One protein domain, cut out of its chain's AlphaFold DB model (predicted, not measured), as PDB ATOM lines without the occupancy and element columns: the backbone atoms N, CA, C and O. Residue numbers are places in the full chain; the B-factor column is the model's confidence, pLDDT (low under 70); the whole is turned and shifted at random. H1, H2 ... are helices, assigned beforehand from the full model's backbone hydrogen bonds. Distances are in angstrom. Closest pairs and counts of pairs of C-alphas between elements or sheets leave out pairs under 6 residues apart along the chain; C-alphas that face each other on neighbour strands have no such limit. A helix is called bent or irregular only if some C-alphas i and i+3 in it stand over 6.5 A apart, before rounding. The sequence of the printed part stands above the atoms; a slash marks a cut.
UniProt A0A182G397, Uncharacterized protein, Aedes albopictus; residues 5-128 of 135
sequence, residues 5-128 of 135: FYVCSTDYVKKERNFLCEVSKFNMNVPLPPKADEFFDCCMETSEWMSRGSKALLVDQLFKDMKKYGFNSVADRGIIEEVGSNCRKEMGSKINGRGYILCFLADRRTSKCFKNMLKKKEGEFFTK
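AT A GLANCE: This is residues 5 to 128 of the 135 residues of an uncharacterized protein of Aedes albopictus (UniProt A0A182G397). Crossed helices surround H7 in the middle: H4 crosses one of its ends, the long kinked H6 packs on it, and H8 turns off its other end to pack on H5. H2 and H3 lie at one end of the longest axis, the beginning of H6 at the other. The printed part has 124 residues with nine named helices, H1 to H9, and no named strand: all helix. It is compact, with a radius of gyration of the C-alphas of 13.7 A, and spans 42 by 33 by 22 A.

IN THESE COORDINATES: Find C-alpha 5 at (-108.267, -29.534, 184.433), where H1, residues 5 to 8, begins; H2, residues 11 to 15, and H3, residues 17 to 24, follow. Next come H4, residues 36 to 46, and H5, residues 59 to 69, each 15.5 A long. H6, residues 74 to 94, 29.0 A, has a kink of 49 degrees near residue 88 and is irregular: C-alphas 90 and 93 are 9.4 A apart. Then find H7, residues 97 to 106, H8, residues 111 to 121, and H9, residues 123 to 126, ending at C-alpha 126 at (-102.384, -24.153, 186.994).

HOW THE PARTS SIT: Look first at H7, which touches H4 about perpendicular at 85 degrees; their closest C-alphas, of Asp 41 and Gly 97, are 4.4 A apart. Residues 83 to 91 of H6 touch H7, closest at C-alphas 87 and 103, 6.0 A. H7 and H8 touch only at the corner, closest at C-alphas 105 and 111, 4.3 A. H5 touches H8, closest at C-alphas 69 and 113, 5.9 A. H1 touches H4, closest at C-alphas 5 and 43, 5.2 A. Every O i to N i+4 pair is within hydrogen-bond range in H2, H3, H4, H7 and H8, against 5 of 7 in H5 and 15 of 17 in H6; H1 and H9 are too short for one.

THE WHOLE: The farthest C-alphas, of Lys 15 and Val 74, are 41.8 A apart. The printed part has no cut; the links H3 to H4 and H4 to H5 are long. Residues 10 to 14 have pLDDT under 70.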
ATOM      1  N   PHE A   5    -108.772 -29.119 183.119       92.94
ATOM      2  CA  PHE A   5    -108.267 -29.534 184.433       92.94
ATOM      3  C   PHE A   5    -109.141 -29.009 185.571       92.94
ATOM      4  O   PHE A   5    -109.404 -29.719 186.540       92.94
ATOM      5  N   TYR A   6    -109.637 -27.778 185.442       89.31
ATOM      6  CA  TYR A   6    -110.573 -27.226 186.410       89.31
ATOM      7  C   TYR A   6    -111.926 -27.950 186.360       89.31
ATOM      8  O   TYR A   6    -112.442 -28.345 187.402       89.31
ATOM      9  N   VAL A   7    -112.474 -28.205 185.168       89.31
ATOM     10  CA  VAL A   7    -113.747 -28.933 184.998       89.31
ATOM     11  C   VAL A   7    -113.658 -30.371 185.518       89.31
ATOM     12  O   VAL A   7    -114.561 -30.835 186.211       89.31
ATOM     13  N   CYS A   8    -112.556 -31.064 185.232       91.06
ATOM     14  CA  CYS A   8    -112.311 -32.440 185.657       91.06
ATOM     15  C   CYS A   8    -111.967 -32.576 187.139       91.06
ATOM     16  O   CYS A   8    -112.002 -33.691 187.660       91.06
ATOM     17  N   SER A   9    -111.671 -31.480 187.846       85.12
ATOM     18  CA  SER A   9    -111.617 -31.505 189.306       85.12
ATOM     19  C   SER A   9    -113.037 -31.747 189.848       85.12
ATOM     20  O   SER A   9    -113.785 -30.825 190.140       85.12
ATOM     21  N   THR A  10    -113.475 -33.011 189.886       67.75
ATOM     22  CA  THR A  10    -114.816 -33.415 190.350       67.75
ATOM     23  C   THR A  10    -114.983 -33.146 191.842       67.75
ATOM     24  O   THR A  10    -113.998 -32.970 192.552       67.75
ATOM     25  N   ASP A  11    -116.207 -33.185 192.377       63.69
ATOM     26  CA  ASP A  11    -116.450 -32.946 193.809       63.69
ATOM     27  C   ASP A  11    -115.700 -33.907 194.744       63.69
ATOM     28  O   ASP A  11    -115.392 -33.543 195.877       63.69
ATOM     29  N   TYR A  12    -115.347 -35.107 194.274       60.97
ATOM     30  CA  TYR A  12    -114.496 -36.026 195.029       60.97
ATOM     31  C   TYR A  12    -113.051 -35.521 195.098       60.97
ATOM     32  O   TYR A  12    -112.477 -35.413 196.174       60.97
ATOM     33  N   VAL A  13    -112.476 -35.133 193.962       62.25
ATOM     34  CA  VAL A  13    -111.090 -34.651 193.903       62.25
ATOM     35  C   VAL A  13    -110.979 -33.232 194.480       62.25
ATOM     36  O   VAL A  13    -109.969 -32.883 195.076       62.25
ATOM     37  N   LYS A  14    -112.051 -32.430 194.426       66.25
ATOM     38  CA  LYS A  14    -112.166 -31.145 195.136       66.25
ATOM     39  C   LYS A  14    -112.123 -31.298 196.658       66.25
ATOM     40  O   LYS A  14    -111.765 -30.330 197.326       66.25
ATOM     41  N   LYS A  15    -112.497 -32.459 197.217       76.38
ATOM     42  CA  LYS A  15    -112.287 -32.755 198.650       76.38
ATOM     43  C   LYS A  15    -110.807 -33.024 198.942       76.38
ATOM     44  O   LYS A  15    -110.323 -32.631 199.997       76.38
ATOM     45  N   GLU A  16    -110.069 -33.543 197.964       82.75
ATOM     46  CA  GLU A  16    -108.611 -33.732 197.984       82.75
ATOM     47  C   GLU A  16    -107.855 -32.438 197.616       82.75
ATOM     48  O   GLU A  16    -106.988 -32.412 196.735       82.75
ATOM     49  N   ARG A  17    -108.184 -31.322 198.285       82.31
ATOM     50  CA  ARG A  17    -107.649 -29.982 197.958       82.31
ATOM     51  C   ARG A  17    -106.125 -29.930 197.947       82.31
ATOM     52  O   ARG A  17    -105.546 -29.305 197.063       82.31
ATOM     53  N   ASN A  18    -105.482 -30.608 198.897       87.88
ATOM     54  CA  ASN A  18    -104.023 -30.645 198.997       87.88
ATOM     55  C   ASN A  18    -103.398 -31.316 197.769       87.88
ATOM     56  O   ASN A  18    -102.469 -30.766 197.184       87.88
ATOM     57  N   PHE A  19    -103.951 -32.449 197.329       90.69
ATOM     58  CA  PHE A  19    -103.504 -33.133 196.116       90.69
ATOM     59  C   PHE A  19    -103.645 -32.230 194.884       90.69
ATOM     60  O   PHE A  19    -102.667 -32.010 194.171       90.69
ATOM     61  N   LEU A  20    -104.825 -31.637 194.665       90.50
ATOM     62  CA  LEU A  20    -105.048 -30.725 193.533       90.50
ATOM     63  C   LEU A  20    -104.115 -29.517 193.568       90.50
ATOM     64  O   LEU A  20    -103.607 -29.087 192.529       90.50
ATOM     65  N   CYS A  21    -103.873 -28.980 194.762       90.81
ATOM     66  CA  CYS A  21    -102.984 -27.851 194.939       90.81
ATOM     67  C   CYS A  21    -101.550 -28.184 194.521       90.81
ATOM     68  O   CYS A  21    -100.934 -27.434 193.763       90.81
ATOM     69  N   GLU A  22    -101.039 -29.339 194.932       93.06
ATOM     70  CA  GLU A  22     -99.697 -29.778 194.560       93.06
ATOM     71  C   GLU A  22     -99.584 -30.085 193.062       93.06
ATOM     72  O   GLU A  22     -98.676 -29.577 192.396       93.06
ATOM     73  N   VAL A  23    -100.572 -30.770 192.480       93.12
ATOM     74  CA  VAL A  23    -100.642 -31.009 191.029       93.12
ATOM     75  C   VAL A  23    -100.627 -29.691 190.246       93.12
ATOM     76  O   VAL A  23     -99.912 -29.565 189.250       93.12
ATOM     77  N   SER A  24    -101.340 -28.666 190.716       92.75
ATOM     78  CA  SER A  24    -101.379 -27.345 190.071       92.75
ATOM     79  C   SER A  24    -100.066 -26.573 190.098       92.75
ATOM     80  O   SER A  24     -99.805 -25.738 189.231       92.75
ATOM     81  N   LYS A  25     -99.206 -26.889 191.067       93.12
ATOM     82  CA  LYS A  25     -97.834 -26.386 191.152       93.12
ATOM     83  C   LYS A  25     -96.856 -27.256 190.360       93.12
ATOM     84  O   LYS A  25     -95.656 -26.987 190.374       93.12
ATOM     85  N   PHE A  26     -97.361 -28.246 189.621       93.44
ATOM     86  CA  PHE A  26     -96.594 -29.272 188.915       93.44
ATOM     87  C   PHE A  26     -95.817 -30.216 189.847       93.44
ATOM     88  O   PHE A  26     -94.864 -30.856 189.404       93.44
ATOM     89  N   ASN A  27     -96.220 -30.334 191.116       91.94
ATOM     90  CA  ASN A  27     -95.704 -31.357 192.015       91.94
ATOM     91  C   ASN A  27     -96.531 -32.642 191.863       91.94
ATOM     92  O   ASN A  27     -97.559 -32.832 192.508       91.94
ATOM     93  N   MET A  28     -96.078 -33.522 190.971       86.69
ATOM     94  CA  MET A  28     -96.781 -34.761 190.613       86.69
ATOM     95  C   MET A  28     -96.360 -35.977 191.456       86.69
ATOM     96  O   MET A  28     -96.902 -37.065 191.257       86.69
ATOM     97  N   ASN A  29     -95.405 -35.808 192.381       85.44
ATOM     98  CA  ASN A  29     -94.844 -36.875 193.226       85.44
ATOM     99  C   ASN A  29     -95.588 -37.053 194.558       85.44
ATOM    100  O   ASN A  29     -95.133 -37.780 195.437       85.44
ATOM    101  N   VAL A  30     -96.718 -36.371 194.722       87.06
ATOM    102  CA  VAL A  30     -97.554 -36.488 195.915       87.06
ATOM    103  C   VAL A  30     -98.308 -37.820 195.955       87.06
ATOM    104  O   VAL A  30     -98.577 -38.396 194.895       87.06
ATOM    105  N   PRO A  31     -98.683 -38.307 197.156       88.50
ATOM    106  CA  PRO A  31     -99.553 -39.469 197.287       88.50
ATOM    107  C   PRO A  31    -100.824 -39.307 196.452       88.50
ATOM    108  O   PRO A  31    -101.484 -38.266 196.497       88.50
ATOM    109  N   LEU A  32    -101.147 -40.338 195.672       87.81
ATOM    110  CA  LEU A  32    -102.316 -40.332 194.804       87.81
ATOM    111  C   LEU A  32    -103.560 -40.721 195.611       87.81
ATOM    112  O   LEU A  32    -103.595 -41.835 196.141       87.81
ATOM    113  N   PRO A  33    -104.590 -39.861 195.703       89.12
ATOM    114  CA  PRO A  33    -105.879 -40.287 196.228       89.12
ATOM    115  C   PRO A  33    -106.516 -41.344 195.307       89.12
ATOM    116  O   PRO A  33    -106.164 -41.419 194.126       89.12
ATOM    117  N   PRO A  34    -107.509 -42.116 195.790       86.75
ATOM    118  CA  PRO A  34    -108.088 -43.241 195.045       86.75
ATOM    119  C   PRO A  34    -108.585 -42.917 193.626       86.75
ATOM    120  O   PRO A  34    -108.590 -43.794 192.773       86.75
ATOM    121  N   LYS A  35    -108.979 -41.663 193.357       87.38
ATOM    122  CA  LYS A  35    -109.478 -41.204 192.045       87.38
ATOM    123  C   LYS A  35    -108.523 -40.276 191.291       87.38
ATOM    124  O   LYS A  35    -108.947 -39.539 190.403       87.38
ATOM    125  N   ALA A  36    -107.240 -40.270 191.649       89.50
ATOM    126  CA  ALA A  36    -106.252 -39.433 190.972       89.50
ATOM    127  C   ALA A  36    -106.119 -39.785 189.486       89.50
ATOM    128  O   ALA A  36    -106.069 -38.890 188.646       89.50
ATOM    129  N   ASP A  37    -106.097 -41.075 189.151       91.38
ATOM    130  CA  ASP A  37    -105.954 -41.507 187.760       91.38
ATOM    131  C   ASP A  37    -107.191 -41.148 186.924       91.38
ATOM    132  O   ASP A  37    -107.040 -40.629 185.821       91.38
ATOM    133  N   GLU A  38    -108.403 -41.292 187.477       92.12
ATOM    134  CA  GLU A  38    -109.648 -40.834 186.834       92.12
ATOM    135  C   GLU A  38    -109.618 -39.326 186.538       92.12
ATOM    136  O   GLU A  38    -110.082 -38.885 185.486       92.12
ATOM    137  N   PHE A  39    -109.047 -38.527 187.446       93.19
ATOM    138  CA  PHE A  39    -108.863 -37.094 187.231       93.19
ATOM    139  C   PHE A  39    -107.963 -36.816 186.027       93.19
ATOM    140  O   PHE A  39    -108.348 -36.058 185.138       93.19
ATOM    141  N   PHE A  40    -106.783 -37.435 185.964       94.75
ATOM    142  CA  PHE A  40    -105.859 -37.196 184.855       94.75
ATOM    143  C   PHE A  40    -106.371 -37.748 183.523       94.75
ATOM    144  O   PHE A  40    -106.157 -37.116 182.485       94.75
ATOM    145  N   ASP A  41    -107.071 -38.882 183.546       95.62
ATOM    146  CA  ASP A  41    -107.759 -39.426 182.377       95.62
ATOM    147  C   ASP A  41    -108.815 -38.449 181.871       95.62
ATOM    148  O   ASP A  41    -108.777 -38.077 180.700       95.62
ATOM    149  N   CYS A  42    -109.678 -37.941 182.758       95.06
ATOM    150  CA  CYS A  42    -110.652 -36.912 182.409       95.06
ATOM    151  C   CYS A  42    -109.967 -35.705 181.759       95.06
ATOM    152  O   CYS A  42    -110.392 -35.274 180.687       95.06
ATOM    153  N   CYS A  43    -108.892 -35.179 182.355       95.44
ATOM    154  CA  CYS A  43    -108.175 -34.015 181.833       95.44
ATOM    155  C   CYS A  43    -107.658 -34.244 180.408       95.44
ATOM    156  O   CYS A  43    -107.882 -33.417 179.524       95.44
ATOM    157  N   MET A  44    -106.981 -35.370 180.174       97.19
ATOM    158  CA  MET A  44    -106.389 -35.694 178.873       97.19
ATOM    159  C   MET A  44    -107.452 -36.021 177.819       97.19
ATOM    160  O   MET A  44    -107.295 -35.660 176.654       97.19
ATOM    161  N   GLU A  45    -108.548 -36.665 178.213       96.62
ATOM    162  CA  GLU A  45    -109.650 -37.026 177.319       96.62
ATOM    163  C   GLU A  45    -110.524 -35.837 176.934       96.62
ATOM    164  O   GLU A  45    -110.922 -35.707 175.779       96.62
ATOM    165  N   THR A  46    -110.843 -34.965 177.888       95.25
ATOM    166  CA  THR A  46    -111.645 -33.759 177.633       95.25
ATOM    167  C   THR A  46    -110.853 -32.692 176.891       95.25
ATOM    168  O   THR A  46    -111.440 -31.963 176.102       95.25
ATOM    169  N   SER A  47    -109.527 -32.664 177.060       95.19
ATOM    170  CA  SER A  47    -108.632 -31.860 176.217       95.19
ATOM    171  C   SER A  47    -108.437 -32.451 174.815       95.19
ATOM    172  O   SER A  47    -107.744 -31.849 173.997       95.19
ATOM    173  N   GLU A  48    -109.011 -33.630 174.540       96.56
ATOM    174  CA  GLU A  48    -108.839 -34.382 173.292       96.56
ATOM    175  C   GLU A  48    -107.368 -34.723 172.990       96.56
ATOM    176  O   GLU A  48    -106.970 -34.896 171.843       96.56
ATOM    177  N   TRP A  49    -106.530 -34.842 174.021       97.75
ATOM    178  CA  TRP A  49    -105.135 -35.271 173.890       97.75
ATOM    179  C   TRP A  49    -104.987 -36.787 174.019       97.75
ATOM    180  O   TRP A  49    -103.961 -37.339 173.632       97.75
ATOM    181  N   MET A  50    -106.005 -37.471 174.540       97.75
ATOM    182  CA  MET A  50    -106.044 -38.922 174.695       97.75
ATOM    183  C   MET A  50    -107.436 -39.465 174.354       97.75
ATOM    184  O   MET A  50    -108.450 -38.870 174.703       97.75
ATOM    185  N   SER A  51    -107.511 -40.617 173.689       96.81
ATOM    186  CA  SER A  51    -108.790 -41.270 173.379       96.81
ATOM    187  C   SER A  51    -109.409 -41.964 174.606       96.81
ATOM    188  O   SER A  51    -108.693 -42.679 175.311       96.81
ATOM    189  N   ARG A  52    -110.739 -41.890 174.777       89.12
ATOM    190  CA  ARG A  52    -111.466 -42.444 175.947       89.12
ATOM    191  C   ARG A  52    -111.430 -43.971 176.115       89.12
ATOM    192  O   ARG A  52    -111.700 -44.475 177.195       89.12
ATOM    193  N   GLY A  53    -111.102 -44.720 175.061       88.94
ATOM    194  CA  GLY A  53    -111.056 -46.188 175.093       88.94
ATOM    195  C   GLY A  53    -109.635 -46.738 175.139       88.94
ATOM    196  O   GLY A  53    -109.181 -47.249 176.156       88.94
ATOM    197  N   SER A  54    -108.908 -46.613 174.028       92.38
ATOM    198  CA  SER A  54    -107.571 -47.208 173.872       92.38
ATOM    199  C   SER A  54    -106.466 -46.486 174.646       92.38
ATOM    200  O   SER A  54    -105.310 -46.925 174.599       92.38
ATOM    201  N   LYS A  55    -106.810 -45.363 175.300       95.25
ATOM    202  CA  LYS A  55    -105.878 -44.436 175.954       95.25
ATOM    203  C   LYS A  55    -104.728 -44.036 175.022       95.25
ATOM    204  O   LYS A  55    -103.620 -43.773 175.466       95.25
ATOM    205  N   ALA A  56    -104.966 -44.032 173.707       96.19
ATOM    206  CA  ALA A  56    -103.974 -43.628 172.729       96.19
ATOM    207  C   ALA A  56    -103.811 -42.107 172.751       96.19
ATOM    208  O   ALA A  56    -104.800 -41.372 172.820       96.19
ATOM    209  N   LEU A  57    -102.562 -41.651 172.661       97.88
ATOM    210  CA  LEU A  57    -102.241 -40.240 172.494       97.88
ATOM    211  C   LEU A  57    -102.752 -39.736 171.136       97.88
ATOM    212  O   LEU A  57    -102.464 -40.321 170.092       97.88
ATOM    213  N   LEU A  58    -103.458 -38.611 171.153       98.12
ATOM    214  CA  LEU A  58    -103.951 -37.913 169.970       98.12
ATOM    215  C   LEU A  58    -102.947 -36.818 169.583       98.12
ATOM    216  O   LEU A  58    -103.113 -35.641 169.907       98.12
ATOM    217  N   VAL A  59    -101.865 -37.239 168.916       96.94
ATOM    218  CA  VAL A  59    -100.686 -36.405 168.602       96.94
ATOM    219  C   VAL A  59    -101.063 -35.104 167.899       96.94
ATOM    220  O   VAL A  59    -100.592 -34.043 168.298       96.94
ATOM    221  N   ASP A  60    -101.925 -35.162 166.882       96.25
ATOM    222  CA  ASP A  60    -102.270 -33.984 166.080       96.25
ATOM    223  C   ASP A  60    -102.996 -32.914 166.897       96.25
ATOM    224  O   ASP A  60    -102.733 -31.719 166.744       96.25
ATOM    225  N   GLN A  61    -103.872 -33.338 167.807       96.00
ATOM    226  CA  GLN A  61    -104.624 -32.424 168.653       96.00
ATOM    227  C   GLN A  61    -103.730 -31.793 169.727       96.00
ATOM    228  O   GLN A  61    -103.772 -30.578 169.927       96.00
ATOM    229  N   LEU A  62    -102.857 -32.584 170.361       97.00
ATOM    230  CA  LEU A  62    -101.869 -32.051 171.299       97.00
ATOM    231  C   LEU A  62    -100.893 -31.092 170.597       97.00
ATOM    232  O   LEU A  62    -100.615 -30.006 171.104       97.00
ATOM    233  N   PHE A  63    -100.418 -31.441 169.398       97.00
ATOM    234  CA  PHE A  63     -99.552 -30.578 168.595       97.00
ATOM    235  C   PHE A  63    -100.233 -29.254 168.239       97.00
ATOM    236  O   PHE A  63     -99.633 -28.190 168.394       97.00
ATOM    237  N   LYS A  64    -101.505 -29.291 167.826       95.25
ATOM    238  CA  LYS A  64    -102.302 -28.091 167.536       95.25
ATOM    239  C   LYS A  64    -102.356 -27.133 168.727       95.25
ATOM    240  O   LYS A  64    -102.242 -25.919 168.533       95.25
ATOM    241  N   ASP A  65    -102.500 -27.654 169.943       94.50
ATOM    242  CA  ASP A  65    -102.485 -26.835 171.153       94.50
ATOM    243  C   ASP A  65    -101.076 -26.331 171.491       94.50
ATOM    244  O   ASP A  65    -100.898 -25.132 171.714       94.50
ATOM    245  N   MET A  66    -100.058 -27.195 171.449       94.75
ATOM    246  CA  MET A  66     -98.666 -26.824 171.741       94.75
ATOM    247  C   MET A  66     -98.080 -25.828 170.727       94.75
ATOM    248  O   MET A  66     -97.207 -25.029 171.082       94.75
ATOM    249  N   LYS A  67     -98.597 -25.788 169.493       94.19
ATOM    250  CA  LYS A  67     -98.184 -24.843 168.445       94.19
ATOM    251  C   LYS A  67     -98.325 -23.383 168.843       94.19
ATOM    252  O   LYS A  67     -97.468 -22.571 168.499       94.19
ATOM    253  N   LYS A  68     -99.336 -23.051 169.645       90.31
ATOM    254  CA  LYS A  68     -99.537 -21.694 170.184       90.31
ATOM    255  C   LYS A  68     -98.467 -21.287 171.208       90.31
ATOM    256  O   LYS A  68     -98.419 -20.128 171.618       90.31
ATOM    257  N   TYR A  69     -97.624 -22.228 171.635       90.06
ATOM    258  CA  TYR A  69     -96.694 -22.066 172.753       90.06
ATOM    259  C   TYR A  69     -95.241 -22.425 172.418       90.06
ATOM    260  O   TYR A  69     -94.405 -22.387 173.324       90.06
ATOM    261  N   GLY A  70     -94.933 -22.701 171.143       86.06
ATOM    262  CA  GLY A  70     -93.561 -22.832 170.637       86.06
ATOM    263  C   GLY A  70     -93.263 -24.081 169.802       86.06
ATOM    264  O   GLY A  70     -92.198 -24.121 169.205       86.06
ATOM    265  N   PHE A  71     -94.167 -25.064 169.727       89.38
ATOM    266  CA  PHE A  71     -94.000 -26.285 168.915       89.38
ATOM    267  C   PHE A  71     -94.664 -26.113 167.541       89.38
ATOM    268  O   PHE A  71     -95.808 -26.513 167.342       89.38
ATOM    269  N   ASN A  72     -94.006 -25.434 166.604       91.06
ATOM    270  CA  ASN A  72     -94.642 -24.969 165.364       91.06
ATOM    271  C   ASN A  72     -94.118 -25.622 164.078       91.06
ATOM    272  O   ASN A  72     -94.589 -25.258 162.997       91.06
ATOM    273  N   SER A  73     -93.222 -26.603 164.184       90.56
ATOM    274  CA  SER A  73     -92.628 -27.313 163.048       90.56
ATOM    275  C   SER A  73     -93.089 -28.774 162.928       90.56
ATOM    276  O   SER A  73     -93.645 -29.362 163.853       90.56
ATOM    277  N   VAL A  74     -92.832 -29.397 161.773       89.62
ATOM    278  CA  VAL A  74     -93.056 -30.846 161.579       89.62
ATOM    279  C   VAL A  74     -92.156 -31.674 162.506       89.62
ATOM    280  O   VAL A  74     -92.596 -32.693 163.033       89.62
ATOM    281  N   ALA A  75     -90.925 -31.213 162.754       93.56
ATOM    282  CA  ALA A  75     -90.006 -31.863 163.686       93.56
ATOM    283  C   ALA A  75     -90.573 -31.885 165.116       93.56
ATOM    284  O   ALA A  75     -90.526 -32.915 165.780       93.56
ATOM    285  N   ASP A  76     -91.197 -30.788 165.555       94.38
ATOM    286  CA  ASP A  76     -91.848 -30.688 166.866       94.38
ATOM    287  C   ASP A  76     -93.004 -31.682 167.027       94.38
ATOM    288  O   ASP A  76     -93.147 -32.316 168.074       94.38
ATOM    289  N   ARG A  77     -93.811 -31.868 165.975       96.19
ATOM    290  CA  ARG A  77     -94.846 -32.910 165.954       96.19
ATOM    291  C   ARG A  77     -94.223 -34.301 166.119       96.19
ATOM    292  O   ARG A  77     -94.734 -35.102 166.898       96.19
ATOM    293  N   GLY A  78     -93.116 -34.568 165.422       97.25
ATOM    294  CA  GLY A  78     -92.360 -35.816 165.552       97.25
ATOM    295  C   GLY A  78     -91.845 -36.057 166.975       97.25
ATOM    296  O   GLY A  78     -91.942 -37.174 167.473       97.25
ATOM    297  N   ILE A  79     -91.396 -35.009 167.674       97.38
ATOM    298  CA  ILE A  79     -90.989 -35.097 169.087       97.38
ATOM    299  C   ILE A  79     -92.177 -35.489 169.979       97.38
ATOM    300  O   ILE A  79     -92.021 -36.330 170.864       97.38
ATOM    301  N   ILE A  80     -93.369 -34.918 169.757       97.44
ATOM    302  CA  ILE A  80     -94.574 -35.288 170.523       97.44
ATOM    303  C   ILE A  80     -94.907 -36.772 170.329       97.44
ATOM    304  O   ILE A  80     -95.195 -37.477 171.299       97.44
ATOM    305  N   GLU A  81     -94.854 -37.240 169.083       97.81
ATOM    306  CA  GLU A  81     -95.103 -38.637 168.727       97.81
ATOM    307  C   GLU A  81     -94.082 -39.583 169.374       97.81
ATOM    308  O   GLU A  81     -94.464 -40.595 169.963       97.81
ATOM    309  N   GLU A  82     -92.798 -39.224 169.337       98.19
ATOM    310  CA  GLU A  82     -91.710 -39.997 169.940       98.19
ATOM    311  C   GLU A  82     -91.883 -40.125 171.460       98.19
ATOM    312  O   GLU A  82     -91.883 -41.238 171.991       98.19
ATOM    313  N   VAL A  83     -92.095 -39.005 172.162       98.06
ATOM    314  CA  VAL A  83     -92.298 -38.997 173.621       98.06
ATOM    315  C   VAL A  83     -93.537 -39.808 173.998       98.06
ATOM    316  O   VAL A  83     -93.479 -40.636 174.907       98.06
ATOM    317  N   GLY A  84     -94.644 -39.636 173.271       97.44
ATOM    318  CA  GLY A  84     -95.870 -40.403 173.491       97.44
ATOM    319  C   GLY A  84     -95.694 -41.907 173.278       97.44
ATOM    320  O   GLY A  84     -96.172 -42.714 174.079       97.44
ATOM    321  N   SER A  85     -94.988 -42.293 172.213       97.31
ATOM    322  CA  SER A  85     -94.700 -43.692 171.888       97.31
ATOM    323  C   SER A  85     -93.808 -44.341 172.945       97.31
ATOM    324  O   SER A  85     -94.130 -45.425 173.434       97.31
ATOM    325  N   ASN A  86     -92.739 -43.660 173.362       97.50
ATOM    326  CA  ASN A  86     -91.834 -44.151 174.401       97.50
ATOM    327  C   ASN A  86     -92.558 -44.305 175.742       97.50
ATOM    328  O   ASN A  86     -92.497 -45.373 176.345       97.50
ATOM    329  N   CYS A  87     -93.358 -43.311 176.134       96.31
ATOM    330  CA  CYS A  87     -94.176 -43.372 177.344       96.31
ATOM    331  C   CYS A  87     -95.104 -44.601 177.355       96.31
ATOM    332  O   CYS A  87     -95.205 -45.332 178.341       96.31
ATOM    333  N   ARG A  88     -95.757 -44.876 176.217       95.31
ATOM    334  CA  ARG A  88     -96.641 -46.037 176.072       95.31
ATOM    335  C   ARG A  88     -95.877 -47.360 176.094       95.31
ATOM    336  O   ARG A  88     -96.382 -48.324 176.659       95.31
ATOM    337  N   LYS A  89     -94.683 -47.424 175.497       96.62
ATOM    338  CA  LYS A  89     -93.815 -48.615 175.548       96.62
ATOM    339  C   LYS A  89     -93.370 -48.924 176.977       96.62
ATOM    340  O   LYS A  89     -93.398 -50.084 177.369       96.62
ATOM    341  N   GLU A  90     -93.006 -47.901 177.746       95.44
ATOM    342  CA  GLU A  90     -92.560 -48.049 179.137       95.44
ATOM    343  C   GLU A  90     -93.695 -48.490 180.070       95.44
ATOM    344  O   GLU A  90     -93.500 -49.355 180.922       95.44
ATOM    345  N   MET A  91     -94.895 -47.925 179.909       94.38
ATOM    346  CA  MET A  91     -96.031 -48.209 180.797       94.38
ATOM    347  C   MET A  91     -96.901 -49.392 180.350       94.38
ATOM    348  O   MET A  91     -97.633 -49.964 181.164       94.38
ATOM    349  N   GLY A  92     -96.854 -49.765 179.070       93.56
ATOM    350  CA  GLY A  92     -97.659 -50.843 178.503       93.56
ATOM    351  C   GLY A  92     -99.159 -50.636 178.737       93.56
ATOM    352  O   GLY A  92     -99.705 -49.564 178.474       93.56
ATOM    353  N   SER A  93     -99.834 -51.661 179.265       90.69
ATOM    354  CA  SER A  93    -101.271 -51.619 179.578       90.69
ATOM    355  C   SER A  93    -101.641 -50.689 180.738       90.69
ATOM    356  O   SER A  93    -102.825 -50.443 180.949       90.69
ATOM    357  N   LYS A  94    -100.658 -50.166 181.482       92.69
ATOM    358  CA  LYS A  94    -100.879 -49.247 182.612       92.69
ATOM    359  C   LYS A  94    -100.869 -47.774 182.201       92.69
ATOM    360  O   LYS A  94    -100.987 -46.911 183.067       92.69
ATOM    361  N   ILE A  95    -100.677 -47.475 180.914       96.31
ATOM    362  CA  ILE A  95    -100.680 -46.097 180.423       96.31
ATOM    363  C   ILE A  95    -102.019 -45.417 180.730       96.31
ATOM    364  O   ILE A  95    -103.091 -45.971 180.488       96.31
ATOM    365  N   ASN A  96    -101.939 -44.201 181.257       95.94
ATOM    366  CA  ASN A  96    -103.084 -43.366 181.585       95.94
ATOM    367  C   ASN A  96    -102.729 -41.885 181.367       95.94
ATOM    368  O   ASN A  96    -101.601 -41.543 180.986       95.94
ATOM    369  N   GLY A  97    -103.682 -40.991 181.614       96.50
ATOM    370  CA  GLY A  97    -103.497 -39.562 181.414       96.50
ATOM    371  C   GLY A  97    -102.359 -38.982 182.259       96.50
ATOM    372  O   GLY A  97    -101.594 -38.142 181.777       96.50
ATOM    373  N   ARG A  98    -102.177 -39.482 183.490       95.56
ATOM    374  CA  ARG A  98    -101.077 -39.067 184.374       95.56
ATOM    375  C   ARG A  98     -99.731 -39.446 183.773       95.56
ATOM    376  O   ARG A  98     -98.811 -38.630 183.786       95.56
ATOM    377  N   GLY A  99     -99.631 -40.661 183.241       96.50
ATOM    378  CA  GLY A  99     -98.432 -41.173 182.592       96.50
ATOM    379  C   GLY A  99     -97.962 -40.263 181.467       96.50
ATOM    380  O   GLY A  99     -96.827 -39.793 181.497       96.50
ATOM    381  N   TYR A 100     -98.857 -39.904 180.546       98.06
ATOM    382  CA  TYR A 100     -98.521 -38.969 179.471       98.06
ATOM    383  C   TYR A 100     -98.084 -37.597 179.984       98.06
ATOM    384  O   TYR A 100     -97.058 -37.083 179.539       98.06
ATOM    385  N   ILE A 101     -98.816 -37.010 180.938       97.19
ATOM    386  CA  ILE A 101     -98.457 -35.708 181.524       97.19
ATOM    387  C   ILE A 101     -97.044 -35.754 182.113       97.19
ATOM    388  O   ILE A 101     -96.247 -34.848 181.865       97.19
ATOM    389  N   LEU A 102     -96.715 -36.810 182.861       96.50
ATOM    390  CA  LEU A 102     -95.387 -37.004 183.436       96.50
ATOM    391  C   LEU A 102     -94.313 -37.131 182.359       96.50
ATOM    392  O   LEU A 102     -93.306 -36.433 182.441       96.50
ATOM    393  N   CYS A 103     -94.539 -37.951 181.332       97.69
ATOM    394  CA  CYS A 103     -93.596 -38.123 180.230       97.69
ATOM    395  C   CYS A 103     -93.296 -36.792 179.522       97.69
ATOM    396  O   CYS A 103     -92.132 -36.442 179.334       97.69
ATOM    397  N   PHE A 104     -94.320 -35.988 179.215       97.88
ATOM    398  CA  PHE A 104     -94.124 -34.687 178.571       97.88
ATOM    399  C   PHE A 104     -93.483 -33.632 179.479       97.88
ATOM    400  O   PHE A 104     -92.768 -32.759 178.983       97.88
ATOM    401  N   LEU A 105     -93.731 -33.682 180.791       96.81
ATOM    402  CA  LEU A 105     -93.080 -32.800 181.764       96.81
ATOM    403  C   LEU A 105     -91.628 -33.209 182.052       96.81
ATOM    404  O   LEU A 105     -90.831 -32.337 182.398       96.81
ATOM    405  N   ALA A 106     -91.290 -34.492 181.917       96.25
ATOM    406  CA  ALA A 106     -89.953 -35.029 182.154       96.25
ATOM    407  C   ALA A 106     -89.035 -34.925 180.923       96.25
ATOM    408  O   ALA A 106     -87.828 -34.722 181.081       96.25
ATOM    409  N   ASP A 107     -89.574 -35.024 179.703       97.44
ATOM    410  CA  ASP A 107     -88.771 -34.899 178.485       97.44
ATOM    411  C   ASP A 107     -88.251 -33.457 178.306       97.44
ATOM    412  O   ASP A 107     -88.983 -32.460 178.340       97.44
ATOM    413  N   ARG A 108     -86.932 -33.332 178.119       96.50
ATOM    414  CA  ARG A 108     -86.230 -32.038 178.049       96.50
ATOM    415  C   ARG A 108     -86.661 -31.183 176.853       96.50
ATOM    416  O   ARG A 108     -86.557 -29.960 176.932       96.50
ATOM    417  N   ARG A 109     -87.131 -31.802 175.770       96.62
ATOM    418  CA  ARG A 109     -87.541 -31.133 174.529       96.62
ATOM    419  C   ARG A 109     -88.965 -30.599 174.651       96.62
ATOM    420  O   ARG A 109     -89.236 -29.488 174.204       96.62
ATOM    421  N   THR A 110     -89.866 -31.344 175.295       97.06
ATOM    422  CA  THR A 110     -91.286 -30.962 175.402       97.06
ATOM    423  C   THR A 110     -91.621 -30.158 176.655       97.06
ATOM    424  O   THR A 110     -92.502 -29.296 176.603       97.06
ATOM    425  N   SER A 111     -90.924 -30.390 177.772       96.06
ATOM    426  CA  SER A 111     -91.302 -29.907 179.114       96.06
ATOM    427  C   SER A 111     -91.597 -28.412 179.192       96.06
ATOM    428  O   SER A 111     -92.647 -28.016 179.702       96.06
ATOM    429  N   LYS A 112     -90.713 -27.559 178.660       94.69
ATOM    430  CA  LYS A 112     -90.886 -26.099 178.699       94.69
ATOM    431  C   LYS A 112     -92.154 -25.665 177.962       94.69
ATOM    432  O   LYS A 112     -92.935 -24.881 178.504       94.69
ATOM    433  N   CYS A 113     -92.363 -26.174 176.748       95.88
ATOM    434  CA  CYS A 113     -93.524 -25.830 175.927       95.88
ATOM    435  C   CYS A 113     -94.814 -26.387 176.538       95.88
ATOM    436  O   CYS A 113     -95.781 -25.647 176.708       95.88
ATOM    437  N   PHE A 114     -94.806 -27.657 176.943       97.44
ATOM    438  CA  PHE A 114     -95.962 -28.326 177.531       97.44
ATOM    439  C   PHE A 114     -96.389 -27.668 178.850       97.44
ATOM    440  O   PHE A 114     -97.557 -27.331 179.035       97.44
ATOM    441  N   LYS A 115     -95.435 -27.349 179.736       96.56
ATOM    442  CA  LYS A 115     -95.704 -26.618 180.983       96.56
ATOM    443  C   LYS A 115     -96.263 -25.216 180.726       96.56
ATOM    444  O   LYS A 115     -97.167 -24.779 181.435       96.56
ATOM    445  N   ASN A 116     -95.743 -24.501 179.728       95.81
ATOM    446  CA  ASN A 116     -96.249 -23.179 179.346       95.81
ATOM    447  C   ASN A 116     -97.674 -23.255 178.772       95.81
ATOM    448  O   ASN A 116     -98.519 -22.437 179.132       95.81
ATOM    449  N   MET A 117     -97.949 -24.260 177.937       96.50
ATOM    450  CA  MET A 117     -99.289 -24.545 177.427       96.50
ATOM    451  C   MET A 117    -100.261 -24.807 178.580       96.50
ATOM    452  O   MET A 117    -101.281 -24.131 178.654       96.50
ATOM    453  N   LEU A 118     -99.926 -25.707 179.511       96.44
ATOM    454  CA  LEU A 118    -100.765 -25.993 180.679       96.44
ATOM    455  C   LEU A 118    -101.030 -24.725 181.505       96.44
ATOM    456  O   LEU A 118    -102.173 -24.414 181.808       96.44
ATOM    457  N   LYS A 119    -100.012 -23.906 181.788       95.38
ATOM    458  CA  LYS A 119    -100.218 -22.646 182.529       95.38
ATOM    459  C   LYS A 119    -101.181 -21.672 181.841       95.38
ATOM    460  O   LYS A 119    -101.908 -20.958 182.531       95.38
ATOM    461  N   LYS A 120    -101.154 -21.600 180.507       94.44
ATOM    462  CA  LYS A 120    -101.930 -20.624 179.728       94.44
ATOM    463  C   LYS A 120    -103.317 -21.137 179.336       94.44
ATOM    464  O   LYS A 120    -104.292 -20.435 179.573       94.44
ATOM    465  N   LYS A 121    -103.407 -22.334 178.752       94.19
ATOM    466  CA  LYS A 121    -104.669 -22.964 178.326       94.19
ATOM    467  C   LYS A 121    -105.491 -23.427 179.530       94.19
ATOM    468  O   LYS A 121    -106.695 -23.214 179.574       94.19
ATOM    469  N   GLU A 122    -104.827 -23.987 180.537       93.94
ATOM    470  CA  GLU A 122    -105.444 -24.535 181.750       93.94
ATOM    471  C   GLU A 122    -105.253 -23.584 182.948       93.94
ATOM    472  O   GLU A 122    -105.006 -23.999 184.082       93.94
ATOM    473  N   GLY A 123    -105.330 -22.274 182.684       92.31
ATOM    474  CA  GLY A 123    -104.965 -21.220 183.634       92.31
ATOM    475  C   GLY A 123    -105.839 -21.147 184.888       92.31
ATOM    476  O   GLY A 123    -105.317 -20.812 185.951       92.31
ATOM    477  N   GLU A 124    -107.126 -21.504 184.809       91.44
ATOM    478  CA  GLU A 124    -107.990 -21.616 186.001       91.44
ATOM    479  C   GLU A 124    -107.412 -22.605 187.018       91.44
ATOM    480  O   GLU A 124    -107.430 -22.349 188.222       91.44
ATOM    481  N   PHE A 125    -106.843 -23.703 186.516       92.19
ATOM    482  CA  PHE A 125    -106.172 -24.700 187.326       92.19
ATOM    483  C   PHE A 125    -104.742 -24.247 187.668       92.19
ATOM    484  O   PHE A 125    -104.461 -23.780 188.769       92.19
ATOM    485  N   PHE A 126    -103.820 -24.277 186.709       93.56
ATOM    486  CA  PHE A 126    -102.384 -24.153 186.994       93.56
ATOM    487  C   PHE A 126    -101.917 -22.757 187.427       93.56
ATOM    488  O   PHE A 126    -100.838 -22.642 188.015       93.56
ATOM    489  N   THR A 127    -102.686 -21.703 187.140       92.38
ATOM    490  CA  THR A 127    -102.263 -20.312 187.377       92.38
ATOM    491  C   THR A 127    -103.085 -19.630 188.463       92.38
ATOM    492  O   THR A 127    -102.508 -19.054 189.381       92.38
ATOM    493  N   LYS A 128    -104.420 -19.690 188.396       89.69
ATOM    494  CA  LYS A 128    -105.282 -19.059 189.405       89.69
ATOM    495  C   LYS A 128    -105.346 -19.856 190.704       89.69
ATOM    496  O   LYS A 128    -105.480 -19.244 191.761       89.69
TER     497      LYS A 128